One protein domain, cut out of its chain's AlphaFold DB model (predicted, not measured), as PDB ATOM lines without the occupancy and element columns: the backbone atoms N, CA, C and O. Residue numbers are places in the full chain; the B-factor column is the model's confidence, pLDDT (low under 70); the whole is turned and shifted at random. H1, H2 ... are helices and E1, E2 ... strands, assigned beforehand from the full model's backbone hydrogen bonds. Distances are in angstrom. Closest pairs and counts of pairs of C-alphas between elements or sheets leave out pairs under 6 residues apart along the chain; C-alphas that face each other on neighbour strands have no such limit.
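AT A GLANCE: This is residues 26 to 47 and 119 to 165 of the 175 residues of an uncharacterized protein of Betaproteobacteria bacterium HGW-Betaproteobacteria-14 (UniProt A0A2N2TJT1). One strongly twisted sheet of five strands bends into a curved wall, and the single helix H1 packs on one face of it, within reach of every strand and closest to E4; the other face has no named helix. The hairpin of E1 and E2 makes one side of the wall and the meander E3, E4, E5 the other, with E1 and E5 side by side where they join. The printed part has 69 residues with one named helix and five named strands, in the order E1, E2, H1, E3, E4, E5 along the chain; the sheet runs E2, E1, E5, E4, E3, all antiparallel, and the class is mixed, helices and strands. The whole is compact, with a radius of gyration of the C-alphas of 11.2 A and spans of 38 by 27 by 21 A.

HOW THE PARTS SIT: Inner strands E1, residues 28 to 34, and E5, residues 156 to 162, are antiparallel neighbours with 155 degrees between their directions; N 30 and O 159 are 2.9 A apart and N 159 and O 30 are 2.8 A apart, both within hydrogen-bond range. On the other side of E1 is the edge strand E2, residues 40 to 44, which forms a hairpin with it; N 33 and O 41 are within hydrogen-bond range at 2.8 A. On the other side of E5 is E4, residues 146 to 153, also a hairpin with it, at 156 degrees; N 151 and O 158 are within hydrogen-bond range at 2.8 A, and N 158 and O 151 at 2.9 A. The edge strand E3, residues 140 to 143, forms a hairpin with E4 at 134 degrees, with N 148 and O 141 within hydrogen-bond range at 2.8 A. E3, E4 and E5 form a meander, each strand the antiparallel neighbour of the one before. From edge to edge the strands' lines turn by 82 degrees, and the way across the sheet turns by 83 degrees. H1, residues 123 to 132, is on one face of this sheet, with 54 pairs of C-alphas within 10 A, in two layers, a helix layer and a sheet layer. Its closest C-alphas to E4 are those of Leu 129 and Gly 150, 5.1 A apart; to E5, those of Val 130 and Val 157, 6.3 A; to E1, those of Ile 32 and Leu 126, 7.7 A. In H1 every O i to N i+4 pair is within hydrogen-bond range. E2 is apart from E3 and from E4, and E1 is apart from E3.

IN THESE COORDINATES: E4, the longest strand by residues with 8, measures 22.1 A from first to last C-alpha. E1 begins at C-alpha 28, (114.942, 77.553, 158.077), and measures 19.8 A; E5 measures 19.6 A and ends at C-alpha 162, (117.651, 77.441, 164.383). H1 begins at C-alpha 123, (128.647, 87.535, 153.262), and measures 14.1 A over its 10 residues. E2 has 5 residues and E3 has 4.

THE WHOLE: The two C-alphas farthest apart are those of Asp 37 and Ser 165, 38.2 A. Residues 48 to 118 are not printed, and C-alphas 47 and 119 are 10.2 A apart across that cut, which falls in the link from E2 to H1. Of the links that are printed whole, E1 to E2, E3 to E4 and E4 to E5 are tight, and H1 to E3, with 7 residues, is short. The mean pLDDT of the printed part is 93.0; residues 26 to 27 are under 70.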
ATOM      1  N   ALA A  26     110.653  79.038 162.233       45.53
ATOM      2  CA  ALA A  26     110.835  77.656 162.615       45.53
ATOM      3  C   ALA A  26     111.803  77.077 161.579       45.53
ATOM      4  O   ALA A  26     111.537  77.202 160.388       45.53
ATOM      5  N   ASP A  27     112.949  76.578 162.040       63.59
ATOM      6  CA  ASP A  27     113.902  75.745 161.302       63.59
ATOM      7  C   ASP A  27     114.016  76.069 159.798       63.59
ATOM      8  O   ASP A  27     113.458  75.384 158.945       63.59
ATOM      9  N   ASN A  28     114.731  77.151 159.469       86.75
ATOM     10  CA  ASN A  28     114.942  77.553 158.077       86.75
ATOM     11  C   ASN A  28     116.258  76.969 157.548       86.75
ATOM     12  O   ASN A  28     117.251  76.913 158.277       86.75
ATOM     13  N   ALA A  29     116.287  76.575 156.276       93.75
ATOM     14  CA  ALA A  29     117.492  76.103 155.616       93.75
ATOM     15  C   ALA A  29     117.806  76.946 154.379       93.75
ATOM     16  O   ALA A  29     116.921  77.384 153.642       93.75
ATOM     17  N   LEU A  30     119.097  77.144 154.141       97.06
ATOM     18  CA  LEU A  30     119.615  77.761 152.928       97.06
ATOM     19  C   LEU A  30     120.448  76.742 152.163       97.06
ATOM     20  O   LEU A  30     121.175  75.973 152.786       97.06
ATOM     21  N   LEU A  31     120.393  76.773 150.837       97.06
ATOM     22  CA  LEU A  31     121.382  76.129 149.981       97.06
ATOM     23  C   LEU A  31     122.300  77.207 149.412       97.06
ATOM     24  O   LEU A  31     121.857  78.102 148.700       97.06
ATOM     25  N   ILE A  32     123.584  77.110 149.728       97.69
ATOM     26  CA  ILE A  32     124.617  78.058 149.326       97.69
ATOM     27  C   ILE A  32     125.464  77.395 148.241       97.69
ATOM     28  O   ILE A  32     126.067  76.344 148.469       97.69
ATOM     29  N   GLN A  33     125.523  78.010 147.061       96.19
ATOM     30  CA  GLN A  33     126.330  77.555 145.931       96.19
ATOM     31  C   GLN A  33     127.373  78.612 145.576       96.19
ATOM     32  O   GLN A  33     127.035  79.772 145.328       96.19
ATOM     33  N   LEU A  34     128.644  78.213 145.525       92.88
ATOM     34  CA  LEU A  34     129.725  79.074 145.059       92.88
ATOM     35  C   LEU A  34     129.677  79.188 143.529       92.88
ATOM     36  O   LEU A  34     129.626  78.183 142.817       92.88
ATOM     37  N   ARG A  35     129.698  80.417 143.020       91.69
ATOM     38  CA  ARG A  35     129.770  80.714 141.589       91.69
ATOM     39  C   ARG A  35     131.218  80.882 141.139       91.69
ATOM     40  O   ARG A  35     132.125  81.082 141.938       91.69
ATOM     41  N   GLN A  36     131.432  80.811 139.826       89.12
ATOM     42  CA  GLN A  36     132.769  80.918 139.226       89.12
ATOM     43  C   GLN A  36     133.435  82.282 139.457       89.12
ATOM     44  O   GLN A  36     134.657  82.370 139.440       89.12
ATOM     45  N   ASP A  37     132.642  83.328 139.680       92.56
ATOM     46  CA  ASP A  37     133.106  84.681 140.001       92.56
ATOM     47  C   ASP A  37     133.430  84.874 141.494       92.56
ATOM     48  O   ASP A  37     133.765  85.978 141.915       92.56
ATOM     49  N   GLY A  38     133.326  83.814 142.303       90.31
ATOM     50  CA  GLY A  38     133.539  83.859 143.747       90.31
ATOM     51  C   GLY A  38     132.326  84.333 144.551       90.31
ATOM     52  O   GLY A  38     132.384  84.310 145.777       90.31
ATOM     53  N   SER A  39     131.225  84.728 143.901       94.75
ATOM     54  CA  SER A  39     129.990  85.115 144.587       94.75
ATOM     55  C   SER A  39     129.175  83.900 145.042       94.75
ATOM     56  O   SER A  39     129.335  82.783 144.539       94.75
ATOM     57  N   TYR A  40     128.260  84.117 145.985       95.81
ATOM     58  CA  TYR A  40     127.334  83.085 146.440       95.81
ATOM     59  C   TYR A  40     125.970  83.230 145.770       95.81
ATOM     60  O   TYR A  40     125.381  84.309 145.718       95.81
ATOM     61  N   LYS A  41     125.424  82.106 145.308       96.31
ATOM     62  CA  LYS A  41     123.985  81.945 145.117       96.31
ATOM     63  C   LYS A  41     123.408  81.318 146.376       96.31
ATOM     64  O   LYS A  41     123.813  80.222 146.749       96.31
ATOM     65  N   VAL A  42     122.457  82.002 146.994       97.25
ATOM     66  CA  VAL A  42     121.693  81.477 148.123       97.25
ATOM     67  C   VAL A  42     120.298  81.133 147.628       97.25
ATOM     68  O   VAL A  42     119.652  81.960 146.992       97.25
ATOM     69  N   TRP A  43     119.863  79.909 147.899       97.62
ATOM     70  CA  TRP A  43     118.483  79.482 147.734       97.62
ATOM     71  C   TRP A  43     117.858  79.211 149.100       97.62
ATOM     72  O   TRP A  43     118.548  78.811 150.042       97.62
ATOM     73  N   HIS A  44     116.551  79.391 149.213       96.94
ATOM     74  CA  HIS A  44     115.809  79.299 150.467       96.94
ATOM     75  C   HIS A  44     114.905  78.070 150.472       96.94
ATOM     76  O   HIS A  44     114.281  77.763 149.465       96.94
ATOM     77  N   SER A  45     114.784  77.370 151.601       93.62
ATOM     78  CA  SER A  45     113.851  76.236 151.720       93.62
ATOM     79  C   SER A  45     112.378  76.651 151.815       93.62
ATOM     80  O   SER A  45     111.507  75.796 151.905       93.62
ATOM     81  N   ALA A  46     112.100  77.955 151.863       89.06
ATOM     82  CA  ALA A  46     110.757  78.510 151.874       89.06
ATOM     83  C   ALA A  46     110.719  79.781 151.022       89.06
ATOM     84  O   ALA A  46     111.556  80.670 151.203       89.06
ATOM     85  N   GLY A  47     109.714  79.879 150.158       88.56
ATOM     86  CA  GLY A  47     109.476  81.022 149.284       88.56
ATOM     87  C   GLY A  47     108.002  81.162 148.919       88.56
ATOM     88  O   GLY A  47     107.136  80.469 149.458       88.56
ATOM     89  N   THR A 119     115.202  85.118 154.837       90.38
ATOM     90  CA  THR A 119     116.437  84.954 155.598       90.38
ATOM     91  C   THR A 119     117.601  85.480 154.789       90.38
ATOM     92  O   THR A 119     117.932  84.906 153.765       90.38
ATOM     93  N   GLN A 120     118.258  86.517 155.287       90.94
ATOM     94  CA  GLN A 120     119.489  87.040 154.709       90.94
ATOM     95  C   GLN A 120     120.620  86.817 155.710       90.94
ATOM     96  O   GLN A 120     120.472  87.142 156.892       90.94
ATOM     97  N   LEU A 121     121.722  86.226 155.251       93.12
ATOM     98  CA  LEU A 121     122.951  86.107 156.029       93.12
ATOM     99  C   LEU A 121     123.999  87.057 155.442       93.12
ATOM    100  O   LEU A 121     124.082  87.160 154.220       93.12
ATOM    101  N   PRO A 122     124.788  87.740 156.284       93.56
ATOM    102  CA  PRO A 122     125.942  88.507 155.829       93.56
ATOM    103  C   PRO A 122     126.958  87.647 155.060       93.56
ATOM    104  O   PRO A 122     127.117  86.462 155.362       93.56
ATOM    105  N   ASP A 123     127.677  88.247 154.109       94.50
ATOM    106  CA  ASP A 123     128.647  87.535 153.262       94.50
ATOM    107  C   ASP A 123     129.770  86.862 154.062       94.50
ATOM    108  O   ASP A 123     130.155  85.741 153.745       94.50
ATOM    109  N   ASP A 124     130.258  87.487 155.136       96.06
ATOM    110  CA  ASP A 124     131.269  86.901 156.026       96.06
ATOM    111  C   ASP A 124     130.756  85.627 156.714       96.06
ATOM    112  O   ASP A 124     131.483  84.638 156.826       96.06
ATOM    113  N   VAL A 125     129.476  85.608 157.095       96.69
ATOM    114  CA  VAL A 125     128.820  84.412 157.637       96.69
ATOM    115  C   VAL A 125     128.665  83.338 156.560       96.69
ATOM    116  O   VAL A 125     128.899  82.164 156.844       96.69
ATOM    117  N   LEU A 126     128.291  83.707 155.329       97.38
ATOM    118  CA  LEU A 126     128.209  82.762 154.208       97.38
ATOM    119  C   LEU A 126     129.576  82.137 153.905       97.38
ATOM    120  O   LEU A 126     129.668  80.919 153.748       97.38
ATOM    121  N   THR A 127     130.640  82.941 153.884       97.12
ATOM    122  CA  THR A 127     132.011  82.461 153.696       97.12
ATOM    123  C   THR A 127     132.425  81.501 154.798       97.12
ATOM    124  O   THR A 127     132.891  80.404 154.494       97.12
ATOM    125  N   GLU A 128     132.206  81.852 156.064       97.25
ATOM    126  CA  GLU A 128     132.542  80.973 157.186       97.25
ATOM    127  C   GLU A 128     131.768  79.643 157.119       97.25
ATOM    128  O   GLU A 128     132.334  78.571 157.350       97.25
ATOM    129  N   LEU A 129     130.486  79.675 156.738       97.62
ATOM    130  CA  LEU A 129     129.692  78.461 156.531       97.62
ATOM    131  C   LEU A 129     130.274  77.585 155.423       97.62
ATOM    132  O   LEU A 129     130.368  76.375 155.602       97.62
ATOM    133  N   VAL A 130     130.672  78.181 154.300       96.69
ATOM    134  CA  VAL A 130     131.250  77.454 153.165       96.69
ATOM    135  C   VAL A 130     132.608  76.849 153.519       96.69
ATOM    136  O   VAL A 130     132.870  75.704 153.163       96.69
ATOM    137  N   LEU A 131     133.455  77.582 154.244       96.75
ATOM    138  CA  LEU A 131     134.802  77.133 154.609       96.75
ATOM    139  C   LEU A 131     134.810  76.058 155.698       96.75
ATOM    140  O   LEU A 131     135.703  75.214 155.718       96.75
ATOM    141  N   THR A 132     133.839  76.090 156.612       97.19
ATOM    142  CA  THR A 132     133.792  75.159 157.749       97.19
ATOM    143  C   THR A 132     132.861  73.971 157.535       97.19
ATOM    144  O   THR A 132     132.867  73.057 158.361       97.19
ATOM    145  N   ALA A 133     132.052  73.965 156.470       97.56
ATOM    146  CA  ALA A 133     131.099  72.898 156.194       97.56
ATOM    147  C   ALA A 133     131.782  71.531 156.033       97.56
ATOM    148  O   ALA A 133     132.808  71.379 155.373       97.56
ATOM    149  N   LEU A 134     131.157  70.520 156.633       96.75
ATOM    150  CA  LEU A 134     131.537  69.111 156.546       96.75
ATOM    151  C   LEU A 134     130.275  68.274 156.301       96.75
ATOM    152  O   LEU A 134     129.184  68.751 156.626       96.75
ATOM    153  N   PRO A 135     130.377  67.030 155.800       94.56
ATOM    154  CA  PRO A 135     129.215  66.147 155.646       94.56
ATOM    155  C   PRO A 135     128.429  65.939 156.956       94.56
ATOM    156  O   PRO A 135     127.211  66.079 156.974       94.56
ATOM    157  N   ASP A 136     129.125  65.751 158.084       92.44
ATOM    158  CA  ASP A 136     128.517  65.622 159.428       92.44
ATOM    159  C   ASP A 136     128.218  66.987 160.098       92.44
ATOM    160  O   ASP A 136     127.783  67.113 161.255       92.44
ATOM    161  N   GLY A 137     128.442  68.053 159.336       92.94
ATOM    162  CA  GLY A 137     128.235  69.445 159.676       92.94
ATOM    163  C   GLY A 137     129.432  70.107 160.355       92.94
ATOM    164  O   GLY A 137     130.046  69.553 161.267       92.94
ATOM    165  N   GLY A 138     129.660  71.356 159.964       95.56
ATOM    166  CA  GLY A 138     130.784  72.196 160.358       95.56
ATOM    167  C   GLY A 138     130.664  72.923 161.696       95.56
ATOM    168  O   GLY A 138     129.985  72.487 162.634       95.56
ATOM    169  N   ALA A 139     131.331  74.076 161.772       95.19
ATOM    170  CA  ALA A 139     131.289  74.950 162.936       95.19
ATOM    171  C   ALA A 139     129.872  75.502 163.176       95.19
ATOM    172  O   ALA A 139     129.091  75.727 162.250       95.19
ATOM    173  N   ARG A 140     129.532  75.720 164.451       96.25
ATOM    174  CA  ARG A 140     128.300  76.420 164.839       96.25
ATOM    175  C   ARG A 140     128.596  77.908 164.948       96.25
ATOM    176  O   ARG A 140     129.379  78.309 165.805       96.25
ATOM    177  N   ILE A 141     127.924  78.710 164.134       95.50
ATOM    178  CA  ILE A 141     128.107  80.160 164.070       95.50
ATOM    179  C   ILE A 141     126.881  80.824 164.685       95.50
ATOM    180  O   ILE A 141     125.744  80.478 164.361       95.50
ATOM    181  N   LYS A 142     127.088  81.773 165.596       94.62
ATOM    182  CA  LYS A 142     125.993  82.531 166.205       94.62
ATOM    183  C   LYS A 142     125.685  83.765 165.359       94.62
ATOM    184  O   LYS A 142     126.574  84.573 165.120       94.62
ATOM    185  N   VAL A 143     124.421  83.937 164.978       91.69
ATOM    186  CA  VAL A 143     123.934  85.082 164.194       91.69
ATOM    187  C   VAL A 143     122.739  85.689 164.921       91.69
ATOM    188  O   VAL A 143     121.624  85.163 164.880       91.69
ATOM    189  N   GLY A 144     122.982  86.776 165.655       90.62
ATOM    190  CA  GLY A 144     121.991  87.362 166.557       90.62
ATOM    191  C   GLY A 144     121.524  86.354 167.615       90.62
ATOM    192  O   GLY A 144     122.303  85.913 168.463       90.62
ATOM    193  N   GLU A 145     120.242  85.991 167.565       90.38
ATOM    194  CA  GLU A 145     119.621  85.016 168.474       90.38
ATOM    195  C   GLU A 145     119.617  83.582 167.926       90.38
ATOM    196  O   GLU A 145     119.255  82.650 168.648       90.38
ATOM    197  N   ASN A 146     120.024  83.404 166.670       92.00
ATOM    198  CA  ASN A 146     120.053  82.114 166.001       92.00
ATOM    199  C   ASN A 146     121.458  81.511 166.023       92.00
ATOM    200  O   ASN A 146     122.469  82.198 166.200       92.00
ATOM    201  N   VAL A 147     121.506  80.204 165.811       94.19
ATOM    202  CA  VAL A 147     122.718  79.467 165.477       94.19
ATOM    203  C   VAL A 147     122.544  78.898 164.077       94.19
ATOM    204  O   VAL A 147     121.452  78.472 163.704       94.19
ATOM    205  N   VAL A 148     123.628  78.922 163.311       96.31
ATOM    206  CA  VAL A 148     123.700  78.378 161.960       96.31
ATOM    207  C   VAL A 148     124.805  77.331 161.902       96.31
ATOM    208  O   VAL A 148     125.851  77.493 162.536       96.31
ATOM    209  N   LYS A 149     124.573  76.248 161.160       97.19
ATOM    210  CA  LYS A 149     125.573  75.208 160.889       97.19
ATOM    211  C   LYS A 149     125.486  74.781 159.429       97.19
ATOM    212  O   LYS A 149     124.393  74.494 158.944       97.19
ATOM    213  N   GLY A 150     126.634  74.750 158.756       97.38
ATOM    214  CA  GLY A 150     126.764  74.324 157.363       97.38
ATOM    215  C   GLY A 150     127.050  72.829 157.233       97.38
ATOM    216  O   GLY A 150     127.804  72.272 158.034       97.38
ATOM    217  N   TYR A 151     126.473  72.202 156.213       97.00
ATOM    218  CA  TYR A 151     126.659  70.801 155.841       97.00
ATOM    219  C   TYR A 151     127.019  70.716 154.362       97.00
ATOM    220  O   TYR A 151     126.305  71.275 153.527       97.00
ATOM    221  N   THR A 152     128.104  70.023 154.029       96.12
ATOM    222  CA  THR A 152     128.503  69.831 152.628       96.12
ATOM    223  C   THR A 152     127.595  68.799 151.974       96.12
ATOM    224  O   THR A 152     127.426  67.699 152.497       96.12
ATOM    225  N   VAL A 153     127.037  69.151 150.821       93.06
ATOM    226  CA  VAL A 153     126.228  68.277 149.968       93.06
ATOM    227  C   VAL A 153     126.746  68.340 148.535       93.06
ATOM    228  O   VAL A 153     127.538  69.216 148.194       93.06
ATOM    229  N   GLU A 154     126.282  67.438 147.673       90.00
ATOM    230  CA  GLU A 154     126.708  67.382 146.266       90.00
ATOM    231  C   GLU A 154     126.568  68.736 145.551       90.00
ATOM    232  O   GLU A 154     127.452  69.151 144.805       90.00
ATOM    233  N   ARG A 155     125.482  69.466 145.827       90.12
ATOM    234  CA  ARG A 155     125.157  70.731 145.154       90.12
ATOM    235  C   ARG A 155     125.753  71.985 145.798       90.12
ATOM    236  O   ARG A 155     125.532  73.072 145.263       90.12
ATOM    237  N   GLY A 156     126.454  71.878 146.928       94.75
ATOM    238  CA  GLY A 156     126.979  73.029 147.668       94.75
ATOM    239  C   GLY A 156     126.942  72.833 149.183       94.75
ATOM    240  O   GLY A 156     127.310  71.779 149.693       94.75
ATOM    241  N   VAL A 157     126.503  73.856 149.915       97.12
ATOM    242  CA  VAL A 157     126.394  73.816 151.379       97.12
ATOM    243  C   VAL A 157     124.960  74.072 151.809       97.12
ATOM    244  O   VAL A 157     124.402  75.122 151.507       97.12
ATOM    245  N   ILE A 158     124.373  73.140 152.558       96.75
ATOM    246  CA  ILE A 158     123.111  73.385 153.257       96.75
ATOM    247  C   ILE A 158     123.426  74.024 154.607       96.75
ATOM    248  O   ILE A 158     124.085  73.415 155.446       96.75
ATOM    249  N   ALA A 159     122.940  75.237 154.839       97.25
ATOM    250  CA  ALA A 159     123.021  75.906 156.129       97.25
ATOM    251  C   ALA A 159     121.684  75.788 156.860       97.25
ATOM    252  O   ALA A 159     120.677  76.329 156.409       97.25
ATOM    253  N   VAL A 160     121.678  75.094 157.997       95.88
ATOM    254  CA  VAL A 160     120.496  74.971 158.862       95.88
ATOM    255  C   VAL A 160     120.551  76.058 159.924       95.88
ATOM    256  O   VAL A 160     121.581  76.232 160.576       95.88
ATOM    257  N   ILE A 161     119.445  76.778 160.097       94.38
ATOM    258  CA  ILE A 161     119.317  77.921 161.000       94.38
ATOM    259  C   ILE A 161     118.240  77.604 162.024       94.38
ATOM    260  O   ILE A 161     117.093  77.337 161.668       94.38
ATOM    261  N   TRP A 162     118.594  77.690 163.301       93.00
ATOM    262  CA  TRP A 162     117.651  77.441 164.383       93.00
ATOM    263  C   TRP A 162     117.892  78.380 165.557       93.00
ATOM    264  O   TRP A 162     118.995  78.890 165.779       93.00
ATOM    265  N   ARG A 163     116.848  78.580 166.358       91.69
ATOM    266  CA  ARG A 163     116.953  79.283 167.634       91.69
ATOM    267  C   ARG A 163     117.257  78.262 168.733       91.69
ATOM    268  O   ARG A 163     116.470  77.333 168.919       91.69
ATOM    269  N   PRO A 164     118.361  78.392 169.487       87.69
ATOM    270  CA  PRO A 164     118.647  77.469 170.577       87.69
ATOM    271  C   PRO A 164     117.532  77.498 171.625       87.69
ATOM    272  O   PRO A 164     117.170  78.565 172.130       87.69
ATOM    273  N   SER A 165     117.010  76.332 171.999       82.75
ATOM    274  CA  SER A 165     116.124  76.231 173.152       82.75
ATOM    275  C   SER A 165     116.941  76.446 174.429       82.75
ATOM    276  O   SER A 165     117.984  75.822 174.645       82.75
TER     277      SER A 165